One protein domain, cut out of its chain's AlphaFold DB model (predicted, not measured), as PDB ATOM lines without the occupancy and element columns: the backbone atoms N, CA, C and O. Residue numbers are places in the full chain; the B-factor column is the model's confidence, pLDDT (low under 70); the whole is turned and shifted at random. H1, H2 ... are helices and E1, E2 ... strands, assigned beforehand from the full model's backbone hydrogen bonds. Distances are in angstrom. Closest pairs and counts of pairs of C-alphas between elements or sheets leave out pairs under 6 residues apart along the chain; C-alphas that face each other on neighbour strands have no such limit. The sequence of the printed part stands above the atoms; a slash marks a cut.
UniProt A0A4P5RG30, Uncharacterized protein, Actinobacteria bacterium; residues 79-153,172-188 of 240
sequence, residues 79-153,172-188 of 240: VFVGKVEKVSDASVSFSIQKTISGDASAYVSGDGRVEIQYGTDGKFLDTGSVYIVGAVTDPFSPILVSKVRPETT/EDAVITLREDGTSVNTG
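What this domain is: This is residues 79 to 153 and 172 to 188 of the 240 residues of an uncharacterized protein of Actinobacteria bacterium (UniProt A0A4P5RG30). One strongly twisted antiparallel sheet, E3 E2 E1 E4 E5, folds back on itself, E3 and E2 facing E4 and E5 with E1 as hinge; short H1 lies beside E2. The printed part has 92 residues, under half in named elements, mostly strand, in chain order E1 E2 E3 H1 E4 E5. It is compact: radius of gyration of the C-alphas 12.0 A, spans 35 by 30 by 26 A.

Where its parts are: Find C-alpha 79 at (40.116, -47.663, -52.025), where E1, residues 79 to 87, begins. E2 is residues 91 to 101, 21.2 A long, E3 114 to 117, H1 119 to 124, E4 130 to 137; E5, 177 to 179, ends at (42.855, -42.624, -40.394).

How they stand to each other: Within hydrogen-bond range find N 83 and O 95 in hairpin E1 and E2, 2.9 A, N 94 and O 114 in hairpin E2 and E3, 2.8 A, N 82 and O 131 between E1 and E4, 2.9 A, and N 132 and O 178 between E4 and E5, 2.8 A. H1 is on the sheet, over none of its strands, with 0 of 2 O i to N i+4 and 1 of 3 O i to N i+3 pairs within range.

The domain as a whole: Residues 154 to 171 are not printed; C-alphas 153 and 172 are 11.2 A apart. The link E2 to E3 is long; pLDDT is under 70 at, among others, residues 150 to 153.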
ATOM      1  N   VAL A  79      39.438 -48.444 -53.062       86.62
ATOM      2  CA  VAL A  79      40.116 -47.663 -52.025       86.62
ATOM      3  C   VAL A  79      39.778 -46.193 -52.214       86.62
ATOM      4  O   VAL A  79      40.052 -45.610 -53.266       86.62
ATOM      5  N   PHE A  80      39.215 -45.562 -51.190       88.88
ATOM      6  CA  PHE A  80      38.859 -44.147 -51.245       88.88
ATOM      7  C   PHE A  80      39.036 -43.452 -49.896       88.88
ATOM      8  O   PHE A  80      39.076 -44.074 -48.840       88.88
ATOM      9  N   VAL A  81      39.128 -42.129 -49.942       89.25
ATOM     10  CA  VAL A  81      39.086 -41.244 -48.783       89.25
ATOM     11  C   VAL A  81      37.654 -40.756 -48.617       89.25
ATOM     12  O   VAL A  81      37.104 -40.108 -49.514       89.25
ATOM     13  N   GLY A  82      37.046 -41.065 -47.475       89.19
ATOM     14  CA  GLY A  82      35.647 -40.755 -47.200       89.19
ATOM     15  C   GLY A  82      35.428 -40.185 -45.807       89.19
ATOM     16  O   GLY A  82      36.105 -40.562 -44.850       89.19
ATOM     17  N   LYS A  83      34.459 -39.277 -45.687       90.31
ATOM     18  CA  LYS A  83      33.997 -38.746 -44.401       90.31
ATOM     19  C   LYS A  83      32.837 -39.585 -43.881       90.31
ATOM     20  O   LYS A  83      31.880 -39.822 -44.613       90.31
ATOM     21  N   VAL A  84      32.893 -39.993 -42.615       91.00
ATOM     22  CA  VAL A  84      31.801 -40.735 -41.971       91.00
ATOM     23  C   VAL A  84      30.623 -39.796 -41.742       91.00
ATOM     24  O   VAL A  84      30.734 -38.839 -40.973       91.00
ATOM     25  N   GLU A  85      29.484 -40.076 -42.363       88.56
ATOM     26  CA  GLU A  85      28.254 -39.311 -42.137       88.56
ATOM     27  C   GLU A  85      27.366 -39.963 -41.085       88.56
ATOM     28  O   GLU A  85      26.783 -39.280 -40.241       88.56
ATOM     29  N   LYS A  86      27.276 -41.294 -41.115       86.38
ATOM     30  CA  LYS A  86      26.423 -42.055 -40.210       86.38
ATOM     31  C   LYS A  86      27.070 -43.389 -39.876       86.38
ATOM     32  O   LYS A  86      27.528 -44.095 -40.766       86.38
ATOM     33  N   VAL A  87      27.056 -43.738 -38.596       86.00
ATOM     34  CA  VAL A  87      27.458 -45.056 -38.095       86.00
ATOM     35  C   VAL A  87      26.191 -45.790 -37.664       86.00
ATOM     36  O   VAL A  87      25.416 -45.256 -36.871       86.00
ATOM     37  N   SER A  88      25.967 -46.974 -38.226       83.56
ATOM     38  CA  SER A  88      24.926 -47.930 -37.842       83.56
ATOM     39  C   SER A  88      25.557 -49.112 -37.095       83.56
ATOM     40  O   SER A  88      26.780 -49.191 -36.957       83.56
ATOM     41  N   ASP A  89      24.734 -50.045 -36.614       75.00
ATOM     42  CA  ASP A  89      25.203 -51.195 -35.829       75.00
ATOM     43  C   ASP A  89      26.071 -52.172 -36.641       75.00
ATOM     44  O   ASP A  89      26.965 -52.801 -36.079       75.00
ATOM     45  N   ALA A  90      25.818 -52.284 -37.951       80.31
ATOM     46  CA  ALA A  90      26.536 -53.187 -38.859       80.31
ATOM     47  C   ALA A  90      27.180 -52.480 -40.064       80.31
ATOM     48  O   ALA A  90      28.069 -53.039 -40.708       80.31
ATOM     49  N   SER A  91      26.746 -51.262 -40.385       84.69
ATOM     50  CA  SER A  91      27.152 -50.529 -41.583       84.69
ATOM     51  C   SER A  91      27.471 -49.071 -41.279       84.69
ATOM     52  O   SER A  91      27.012 -48.495 -40.295       84.69
ATOM     53  N   VAL A  92      28.305 -48.463 -42.112       87.81
ATOM     54  CA  VAL A  92      28.729 -47.073 -41.976       87.81
ATOM     55  C   VAL A  92      28.589 -46.389 -43.328       87.81
ATOM     56  O   VAL A  92      29.072 -46.891 -44.341       87.81
ATOM     57  N   SER A  93      27.908 -45.245 -43.335       88.94
ATOM     58  CA  SER A  93      27.696 -44.424 -44.524       88.94
ATOM     59  C   SER A  93      28.812 -43.392 -44.647       88.94
ATOM     60  O   SER A  93      29.011 -42.569 -43.742       88.94
ATOM     61  N   PHE A  94      29.504 -43.408 -45.781       88.94
ATOM     62  CA  PHE A  94      30.570 -42.472 -46.114       88.94
ATOM     63  C   PHE A  94      30.148 -41.531 -47.234       88.94
ATOM     64  O   PHE A  94      29.525 -41.940 -48.213       88.94
ATOM     65  N   SER A  95      30.562 -40.275 -47.118       89.88
ATOM     66  CA  SER A  95      30.628 -39.348 -48.242       89.88
ATOM     67  C   SER A  95      32.021 -39.445 -48.863       89.88
ATOM     68  O   SER A  95      33.022 -39.196 -48.179       89.88
ATOM     69  N   ILE A  96      32.102 -39.862 -50.130       88.81
ATOM     70  CA  ILE A  96      33.380 -39.971 -50.844       88.81
ATOM     71  C   ILE A  96      33.922 -38.565 -51.093       88.81
ATOM     72  O   ILE A  96      33.264 -37.741 -51.721       88.81
ATOM     73  N   GLN A  97      35.152 -38.317 -50.649       86.94
ATOM     74  CA  GLN A  97      35.881 -37.093 -50.982       86.94
ATOM     75  C   GLN A  97      36.850 -37.313 -52.140       86.94
ATOM     76  O   GLN A  97      37.010 -36.440 -52.990       86.94
ATOM     77  N   LYS A  98      37.519 -38.472 -52.170       85.56
ATOM     78  CA  LYS A  98      38.506 -38.794 -53.203       85.56
ATOM     79  C   LYS A  98      38.641 -40.300 -53.389       85.56
ATOM     80  O   LYS A  98      38.931 -40.999 -52.428       85.56
ATOM     81  N   THR A  99      38.543 -40.789 -54.618       85.88
ATOM     82  CA  THR A  99      38.862 -42.186 -54.952       85.88
ATOM     83  C   THR A  99      40.362 -42.325 -55.216       85.88
ATOM     84  O   THR A  99      40.942 -41.505 -55.929       85.88
ATOM     85  N   ILE A 100      41.006 -43.319 -54.600       83.19
ATOM     86  CA  ILE A 100      42.434 -43.627 -54.783       83.19
ATOM     87  C   ILE A 100      42.592 -44.761 -55.799       83.19
ATOM     88  O   ILE A 100      43.442 -44.673 -56.680       83.19
ATOM     89  N   SER A 101      41.775 -45.810 -55.677       80.88
ATOM     90  CA  SER A 101      41.809 -46.993 -56.539       80.88
ATOM     91  C   SER A 101      40.419 -47.626 -56.648       80.88
ATOM     92  O   SER A 101      39.629 -47.542 -55.708       80.88
ATOM     93  N   GLY A 102      40.129 -48.273 -57.777       81.00
ATOM     94  CA  GLY A 102      38.829 -48.890 -58.058       81.00
ATOM     95  C   GLY A 102      37.723 -47.898 -58.432       81.00
ATOM     96  O   GLY A 102      37.925 -46.684 -58.436       81.00
ATOM     97  N   ASP A 103      36.541 -48.428 -58.753       79.19
ATOM     98  CA  ASP A 103      35.342 -47.634 -59.025       79.19
ATOM     99  C   ASP A 103      34.367 -47.738 -57.846       79.19
ATOM    100  O   ASP A 103      33.701 -48.750 -57.641       79.19
ATOM    101  N   ALA A 104      34.299 -46.670 -57.054       75.50
ATOM    102  CA  ALA A 104      33.367 -46.566 -55.937       75.50
ATOM    103  C   ALA A 104      31.959 -46.125 -56.381       75.50
ATOM    104  O   ALA A 104      31.010 -46.240 -55.606       75.50
ATOM    105  N   SER A 105      31.813 -45.622 -57.611       73.06
ATOM    106  CA  SER A 105      30.587 -44.992 -58.128       73.06
ATOM    107  C   SER A 105      29.448 -45.995 -58.272       73.06
ATOM    108  O   SER A 105      28.293 -45.644 -58.055       73.06
ATOM    109  N   ALA A 106      29.778 -47.255 -58.567       74.00
ATOM    110  CA  ALA A 106      28.820 -48.358 -58.638       74.00
ATOM    111  C   ALA A 106      28.143 -48.672 -57.287       74.00
ATOM    112  O   ALA A 106      27.090 -49.301 -57.263       74.00
ATOM    113  N   TYR A 107      28.728 -48.216 -56.175       78.62
ATOM    114  CA  TYR A 107      28.257 -48.472 -54.810       78.62
ATOM    115  C   TYR A 107      27.711 -47.213 -54.126       78.62
ATOM    116  O   TYR A 107      27.416 -47.226 -52.930       78.62
ATOM    117  N   VAL A 108      27.600 -46.109 -54.871       82.19
ATOM    118  CA  VAL A 108      26.972 -44.881 -54.389       82.19
ATOM    119  C   VAL A 108      25.458 -45.065 -54.434       82.19
ATOM    120  O   VAL A 108      24.855 -45.193 -55.498       82.19
ATOM    121  N   SER A 109      24.837 -45.061 -53.260       78.44
ATOM    122  CA  SER A 109      23.387 -45.019 -53.100       78.44
ATOM    123  C   SER A 109      22.817 -43.708 -53.648       78.44
ATOM    124  O   SER A 109      23.516 -42.701 -53.764       78.44
ATOM    125  N   GLY A 110      21.518 -43.688 -53.961       70.81
ATOM    126  CA  GLY A 110      20.845 -42.529 -54.572       70.81
ATOM    127  C   GLY A 110      20.903 -41.216 -53.770       70.81
ATOM    128  O   GLY A 110      20.548 -40.168 -54.300       70.81
ATOM    129  N   ASP A 111      21.366 -41.247 -52.518       76.50
ATOM    130  CA  ASP A 111      21.644 -40.079 -51.676       76.50
ATOM    131  C   ASP A 111      23.097 -39.565 -51.777       76.50
ATOM    132  O   ASP A 111      23.479 -38.655 -51.041       76.50
ATOM    133  N   GLY A 112      23.906 -40.116 -52.689       79.75
ATOM    134  CA  GLY A 112      25.300 -39.717 -52.902       79.75
ATOM    135  C   GLY A 112      26.279 -40.300 -51.876       79.75
ATOM    136  O   GLY A 112      27.400 -39.802 -51.748       79.75
ATOM    137  N   ARG A 113      25.870 -41.330 -51.127       85.69
ATOM    138  CA  ARG A 113      26.675 -41.961 -50.071       85.69
ATOM    139  C   ARG A 113      27.028 -43.395 -50.412       85.69
ATOM    140  O   ARG A 113      26.252 -44.090 -51.056       85.69
ATOM    141  N   VAL A 114      28.164 -43.858 -49.907       87.62
ATOM    142  CA  VAL A 114      28.543 -45.273 -49.978       87.62
ATOM    143  C   VAL A 114      28.301 -45.925 -48.634       87.62
ATOM    144  O   VAL A 114      28.794 -45.452 -47.607       87.62
ATOM    145  N   GLU A 115      27.536 -47.009 -48.640       87.38
ATOM    146  CA  GLU A 115      27.325 -47.837 -47.461       87.38
ATOM    147  C   GLU A 115      28.332 -48.983 -47.447       87.38
ATOM    148  O   GLU A 115      28.447 -49.747 -48.403       87.38
ATOM    149  N   ILE A 116      29.080 -49.083 -46.350       87.62
ATOM    150  CA  ILE A 116      30.083 -50.127 -46.161       87.62
ATOM    151  C   ILE A 116      29.752 -50.893 -44.898       87.62
ATOM    152  O   ILE A 116      29.512 -50.306 -43.839       87.62
ATOM    153  N   GLN A 117      29.751 -52.211 -45.002       86.81
ATOM    154  CA  GLN A 117      29.500 -53.111 -43.896       86.81
ATOM    155  C   GLN A 117      30.804 -53.384 -43.140       86.81
ATOM    156  O   GLN A 117      31.786 -53.861 -43.702       86.81
ATOM    157  N   TYR A 118      30.801 -53.069 -41.845       83.44
ATOM    158  CA  TYR A 118      31.932 -53.291 -40.932       83.44
ATOM    159  C   TYR A 118      31.631 -54.360 -39.877       83.44
ATOM    160  O   TYR A 118      32.456 -54.634 -39.001       83.44
ATOM    161  N   GLY A 119      30.420 -54.925 -39.892       82.31
ATOM    162  CA  GLY A 119      29.948 -55.798 -38.826       82.31
ATOM    163  C   GLY A 119      30.039 -55.089 -37.474       82.31
ATOM    164  O   GLY A 119      29.608 -53.949 -37.326       82.31
ATOM    165  N   THR A 120      30.659 -55.734 -36.483       77.50
ATOM    166  CA  THR A 120      30.779 -55.167 -35.128       77.50
ATOM    167  C   THR A 120      31.801 -54.034 -35.009       77.50
ATOM    168  O   THR A 120      31.818 -53.337 -33.988       77.50
ATOM    169  N   ASP A 121      32.620 -53.802 -36.038       79.44
ATOM    170  CA  ASP A 121      33.731 -52.852 -35.984       79.44
ATOM    171  C   ASP A 121      33.357 -51.426 -36.394       79.44
ATOM    172  O   ASP A 121      34.104 -50.487 -36.109       79.44
ATOM    173  N   GLY A 122      32.152 -51.220 -36.939       77.50
ATOM    174  CA  GLY A 122      31.657 -49.890 -37.311       77.50
ATOM    175  C   GLY A 122      31.633 -48.902 -36.137       77.50
ATOM    176  O   GLY A 122      31.877 -47.711 -36.317       77.50
ATOM    177  N   LYS A 123      31.457 -49.396 -34.901       78.00
ATOM    178  CA  LYS A 123      31.408 -48.575 -33.673       78.00
ATOM    179  C   LYS A 123      32.704 -47.819 -33.357       78.00
ATOM    180  O   LYS A 123      32.697 -46.919 -32.517       78.00
ATOM    181  N   PHE A 124      33.822 -48.214 -33.964       79.00
ATOM    182  CA  PHE A 124      35.122 -47.577 -33.751       79.00
ATOM    183  C   PHE A 124      35.382 -46.414 -34.713       79.00
ATOM    184  O   PHE A 124      36.418 -45.752 -34.598       79.00
ATOM    185  N   LEU A 125      34.462 -46.143 -35.635       83.50
ATOM    186  CA  LEU A 125      34.538 -45.003 -36.534       83.50
ATOM    187  C   LEU A 125      33.816 -43.806 -35.916       83.50
ATOM    188  O   LEU A 125      32.720 -43.914 -35.369       83.50
ATOM    189  N   ASP A 126      34.469 -42.651 -35.973       83.81
ATOM    190  CA  ASP A 126      33.924 -41.410 -35.429       83.81
ATOM    191  C   ASP A 126      33.175 -40.627 -36.514       83.81
ATOM    192  O   ASP A 126      33.756 -40.244 -37.532       83.81
ATOM    193  N   THR A 127      31.889 -40.350 -36.279       87.44
ATOM    194  CA  THR A 127      31.065 -39.520 -37.167       87.44
ATOM    195  C   THR A 127      31.699 -38.150 -37.388       87.44
ATOM    196  O   THR A 127      32.134 -37.490 -36.446       87.44
ATOM    197  N   GLY A 128      31.742 -37.713 -38.643       85.81
ATOM    198  CA  GLY A 128      32.354 -36.458 -39.065       85.81
ATOM    199  C   GLY A 128      33.866 -36.527 -39.276       85.81
ATOM    200  O   GLY A 128      34.428 -35.553 -39.775       85.81
ATOM    201  N   SER A 129      34.516 -37.644 -38.942       86.12
ATOM    202  CA  SER A 129      35.937 -37.857 -39.228       86.12
ATOM    203  C   SER A 129      36.132 -38.456 -40.616       86.12
ATOM    204  O   SER A 129      35.228 -39.082 -41.176       86.12
ATOM    205  N   VAL A 130      37.318 -38.247 -41.171       88.00
ATOM    206  CA  VAL A 130      37.704 -38.725 -42.496       88.00
ATOM    207  C   VAL A 130      38.648 -39.911 -42.340       88.00
ATOM    208  O   VAL A 130      39.494 -39.933 -41.445       88.00
ATOM    209  N   TYR A 131      38.476 -40.909 -43.198       88.06
ATOM    210  CA  TYR A 131      39.257 -42.137 -43.187       88.06
ATOM    211  C   TYR A 131      39.627 -42.550 -44.609       88.06
ATOM    212  O   TYR A 131      38.915 -42.233 -45.565       88.06
ATOM    213  N   ILE A 132      40.737 -43.273 -44.732       85.94
ATOM    214  CA  ILE A 132      41.097 -44.034 -45.924       85.94
ATOM    215  C   ILE A 132      40.456 -45.408 -45.760       85.94
ATOM    216  O   ILE A 132      40.767 -46.120 -44.810       85.94
ATOM    217  N   VAL A 133      39.545 -45.762 -46.655       86.81
ATOM    218  CA  VAL A 133      38.768 -46.996 -46.591       86.81
ATOM    219  C   VAL A 133      39.178 -47.897 -47.745       86.81
ATOM    220  O   VAL A 133      38.964 -47.539 -48.904       86.81
ATOM    221  N   GLY A 134      39.753 -49.057 -47.425       86.12
ATOM    222  CA  GLY A 134      39.891 -50.173 -48.356       86.12
ATOM    223  C   GLY A 134      38.726 -51.141 -48.180       86.12
ATOM    224  O   GLY A 134      38.512 -51.655 -47.082       86.12
ATOM    225  N   ALA A 135      37.956 -51.372 -49.239       84.50
ATOM    226  CA  ALA A 135      36.797 -52.255 -49.211       84.50
ATOM    227  C   ALA A 135      36.840 -53.284 -50.346       84.50
ATOM    228  O   ALA A 135      37.389 -53.048 -51.429       84.50
ATOM    229  N   VAL A 136      36.234 -54.435 -50.082       84.44
ATOM    230  CA  VAL A 136      36.055 -55.525 -51.042       84.44
ATOM    231  C   VAL A 136      34.566 -55.822 -51.178       84.44
ATOM    232  O   VAL A 136      33.826 -55.737 -50.198       84.44
ATOM    233  N   THR A 137      34.112 -56.141 -52.386       81.56
ATOM    234  CA  THR A 137      32.739 -56.617 -52.582       81.56
ATOM    235  C   THR A 137      32.626 -58.037 -52.057       81.56
ATOM    236  O   THR A 137      33.465 -58.882 -52.380       81.56
ATOM    237  N   ASP A 138      31.594 -58.306 -51.266       76.38
ATOM    238  CA  ASP A 138      31.290 -59.666 -50.829       76.38
ATOM    239  C   ASP A 138      30.904 -60.541 -52.047       76.38
ATOM    240  O   ASP A 138      30.040 -60.150 -52.833       76.38
ATOM    241  N   PRO A 139      31.508 -61.727 -52.255       71.25
ATOM    242  CA  PRO A 139      31.105 -62.632 -53.334       71.25
ATOM    243  C   PRO A 139      29.638 -63.081 -53.256       71.25
ATOM    244  O   PRO A 139      29.084 -63.506 -54.271       71.25
ATOM    245  N   PHE A 140      29.001 -62.995 -52.084       73.19
ATOM    246  CA  PHE A 140      27.619 -63.443 -51.879       73.19
ATOM    247  C   PHE A 140      26.593 -62.307 -51.840       73.19
ATOM    248  O   PHE A 140      25.390 -62.569 -51.801       73.19
ATOM    249  N   SER A 141      27.027 -61.047 -51.820       72.94
ATOM    250  CA  SER A 141      26.136 -59.887 -51.736       72.94
ATOM    251  C   SER A 141      26.777 -58.674 -52.408       72.94
ATOM    252  O   SER A 141      27.958 -58.428 -52.200       72.94
ATOM    253  N   PRO A 142      26.031 -57.854 -53.174       76.88
ATOM    254  CA  PRO A 142      26.569 -56.666 -53.846       76.88
ATOM    255  C   PRO A 142      26.798 -55.502 -52.859       76.88
ATOM    256  O   PRO A 142      26.370 -54.375 -53.091       76.88
ATOM    257  N   ILE A 143      27.436 -55.786 -51.725       80.19
ATOM    258  CA  ILE A 143      27.746 -54.849 -50.649       80.19
ATOM    259  C   ILE A 143      29.259 -54.773 -50.463       80.19
ATOM    260  O   ILE A 143      29.975 -55.766 -50.594       80.19
ATOM    261  N   LEU A 144      29.746 -53.579 -50.135       81.94
ATOM    262  CA  LEU A 144      31.144 -53.368 -49.787       81.94
ATOM    263  C   LEU A 144      31.368 -53.732 -48.323       81.94
ATOM    264  O   LEU A 144      30.666 -53.238 -47.440       81.94
ATOM    265  N   VAL A 145      32.378 -54.552 -48.064       81.88
ATOM    266  CA  VAL A 145      32.793 -54.957 -46.720       81.88
ATOM    267  C   VAL A 145      34.199 -54.431 -46.451       81.88
ATOM    268  O   VAL A 145      35.073 -54.477 -47.318       81.88
ATOM    269  N   SER A 146      34.419 -53.910 -45.246       81.44
ATOM    270  CA  SER A 146      35.727 -53.431 -44.792       81.44
ATOM    271  C   SER A 146      35.926 -53.710 -43.301       81.44
ATOM    272  O   SER A 146      34.959 -53.906 -42.561       81.44
ATOM    273  N   LYS A 147      37.181 -53.749 -42.844       82.81
ATOM    274  CA  LYS A 147      37.554 -54.052 -41.453       82.81
ATOM    275  C   LYS A 147      38.320 -52.892 -40.826       82.81
ATOM    276  O   LYS A 147      38.921 -52.068 -41.501       82.81
ATOM    277  N   VAL A 148      38.288 -52.801 -39.499       76.88
ATOM    278  CA  VAL A 148      38.996 -51.739 -38.750       76.88
ATOM    279  C   VAL A 148      40.252 -52.273 -38.061       76.88
ATOM    280  O   VAL A 148      41.186 -51.521 -37.780       76.88
ATOM    281  N   ARG A 149      40.281 -53.576 -37.771       70.81
ATOM    282  CA  ARG A 149      41.418 -54.256 -37.152       70.81
ATOM    283  C   ARG A 149      42.147 -55.095 -38.197       70.81
ATOM    284  O   ARG A 149      41.466 -55.718 -39.009       70.81
ATOM    285  N   PRO A 150      43.489 -55.148 -38.150       63.12
ATOM    286  CA  PRO A 150      44.224 -56.130 -38.930       63.12
ATOM    287  C   PRO A 150      43.811 -57.536 -38.487       63.12
ATOM    288  O   PRO A 150      43.558 -57.765 -37.297       63.12
ATOM    289  N   GLU A 151      43.744 -58.462 -39.440       58.44
ATOM    290  CA  GLU A 151      43.550 -59.881 -39.155       58.44
ATOM    291  C   GLU A 151      44.596 -60.340 -38.136       58.44
ATOM    292  O   GLU A 151      45.805 -60.247 -38.358       58.44
ATOM    293  N   THR A 152      44.144 -60.826 -36.982       49.44
ATOM    294  CA  THR A 152      45.046 -61.491 -36.047       49.44
ATOM    295  C   THR A 152      45.361 -62.855 -36.634       49.44
ATOM    296  O   THR A 152      44.490 -63.727 -36.617       49.44
ATOM    297  N   THR A 153      46.579 -63.054 -37.149       51.22
ATOM    298  CA  THR A 153      47.050 -64.384 -37.551       51.22
ATOM    299  C   THR A 153      46.826 -65.335 -36.383       51.22
ATOM    300  O   THR A 153      47.438 -65.208 -35.320       51.22
ATOM    301  N   GLU A 172      50.584 -56.898 -45.518       58.88
ATOM    302  CA  GLU A 172      49.556 -56.194 -44.769       58.88
ATOM    303  C   GLU A 172      48.210 -56.252 -45.509       58.88
ATOM    304  O   GLU A 172      48.127 -55.980 -46.708       58.88
ATOM    305  N   ASP A 173      47.141 -56.589 -44.780       63.38
ATOM    306  CA  ASP A 173      45.778 -56.576 -45.314       63.38
ATOM    307  C   ASP A 173      45.379 -55.137 -45.671       63.38
ATOM    308  O   ASP A 173      45.288 -54.264 -44.804       63.38
ATOM    309  N   ALA A 174      45.166 -54.886 -46.964       60.09
ATOM    310  CA  ALA A 174      44.765 -53.582 -47.477       60.09
ATOM    311  C   ALA A 174      43.237 -53.372 -47.437       60.09
ATOM    312  O   ALA A 174      42.766 -52.265 -47.711       60.09
ATOM    313  N   VAL A 175      42.451 -54.386 -47.046       68.50
ATOM    314  CA  VAL A 175      41.007 -54.278 -46.762       68.50
ATOM    315  C   VAL A 175      40.792 -53.793 -45.324       68.50
ATOM    316  O   VAL A 175      40.092 -54.402 -44.510       68.50
ATOM    317  N   ILE A 176      41.420 -52.666 -44.995       77.44
ATOM    318  CA  ILE A 176      41.297 -52.033 -43.687       77.44
ATOM    319  C   ILE A 176      40.994 -50.545 -43.823       77.44
ATOM    320  O   ILE A 176      41.364 -49.888 -44.799       77.44
ATOM    321  N   THR A 177      40.346 -49.999 -42.802       79.25
ATOM    322  CA  THR A 177      40.104 -48.565 -42.684       79.25
ATOM    323  C   THR A 177      41.154 -47.923 -41.795       79.25
ATOM    324  O   THR A 177      41.274 -48.242 -40.609       79.25
ATOM    325  N   LEU A 178      41.897 -46.986 -42.374       79.81
ATOM    326  CA  LEU A 178      42.926 -46.200 -41.709       79.81
ATOM    327  C   LEU A 178      42.457 -44.759 -41.531       79.81
ATOM    328  O   LEU A 178      41.577 -44.260 -42.231       79.81
ATOM    329  N   ARG A 179      43.059 -44.064 -40.576       81.31
ATOM    330  CA  ARG A 179      42.855 -42.624 -40.394       81.31
ATOM    331  C   ARG A 179      43.581 -41.840 -41.498       81.31
ATOM    332  O   ARG A 179      44.402 -42.402 -42.214       81.31
ATOM    333  N   GLU A 180      43.276 -40.549 -41.653       75.88
ATOM    334  CA  GLU A 180      43.899 -39.678 -42.674       75.88
ATOM    335  C   GLU A 180      45.436 -39.684 -42.651       75.88
ATOM    336  O   GLU A 180      46.069 -39.525 -43.689       75.88
ATOM    337  N   ASP A 181      46.035 -39.878 -41.477       63.44
ATOM    338  CA  ASP A 181      47.482 -39.949 -41.258       63.44
ATOM    339  C   ASP A 181      48.071 -41.350 -41.520       63.44
ATOM    340  O   ASP A 181      49.254 -41.580 -41.271       63.44
ATOM    341  N   GLY A 182      47.260 -42.298 -41.998       60.72
ATOM    342  CA  GLY A 182      47.654 -43.689 -42.217       60.72
ATOM    343  C   GLY A 182      47.790 -44.499 -40.926       60.72
ATOM    344  O   GLY A 182      48.218 -45.650 -40.966       60.72
ATOM    345  N   THR A 183      47.426 -43.938 -39.768       70.56
ATOM    346  CA  THR A 183      47.458 -44.676 -38.501       70.56
ATOM    347  C   THR A 183      46.227 -45.563 -38.345       70.56
ATOM    348  O   THR A 183      45.133 -45.250 -38.828       70.56
ATOM    349  N   SER A 184      46.382 -46.672 -37.618       67.88
ATOM    350  CA  SER A 184      45.260 -47.552 -37.309       67.88
ATOM    351  C   SER A 184      44.212 -46.844 -36.442       67.88
ATOM    352  O   SER A 184      44.481 -45.972 -35.597       67.88
ATOM    353  N   VAL A 185      42.955 -47.210 -36.667       69.75
ATOM    354  CA  VAL A 185      41.826 -46.714 -35.888       69.75
ATOM    355  C   VAL A 185      41.928 -47.314 -34.485       69.75
ATOM    356  O   VAL A 185      41.947 -48.523 -34.292       69.75
ATOM    357  N   ASN A 186      42.022 -46.459 -33.467       66.00
ATOM    358  CA  ASN A 186      42.337 -46.898 -32.106       66.00
ATOM    359  C   ASN A 186      41.178 -47.715 -31.503       66.00
ATOM    360  O   ASN A 186      40.252 -47.122 -30.984       66.00
ATOM    361  N   THR A 187      41.150 -49.039 -31.539       63.09
ATOM    362  CA  THR A 187      40.020 -49.814 -30.975       63.09
ATOM    363  C   THR A 187      40.149 -50.070 -29.466       63.09
ATOM    364  O   THR A 187      39.590 -51.032 -28.944       63.09
ATOM    365  N   GLY A 188      40.930 -49.255 -28.748       64.25
ATOM    366  CA  GLY A 188      41.268 -49.501 -27.350       64.25
ATOM    367  C   GLY A 188      40.065 -49.402 -26.408       64.25
ATOM    368  O   GLY A 188      39.235 -48.500 -26.525       64.25
TER     369      GLY A 188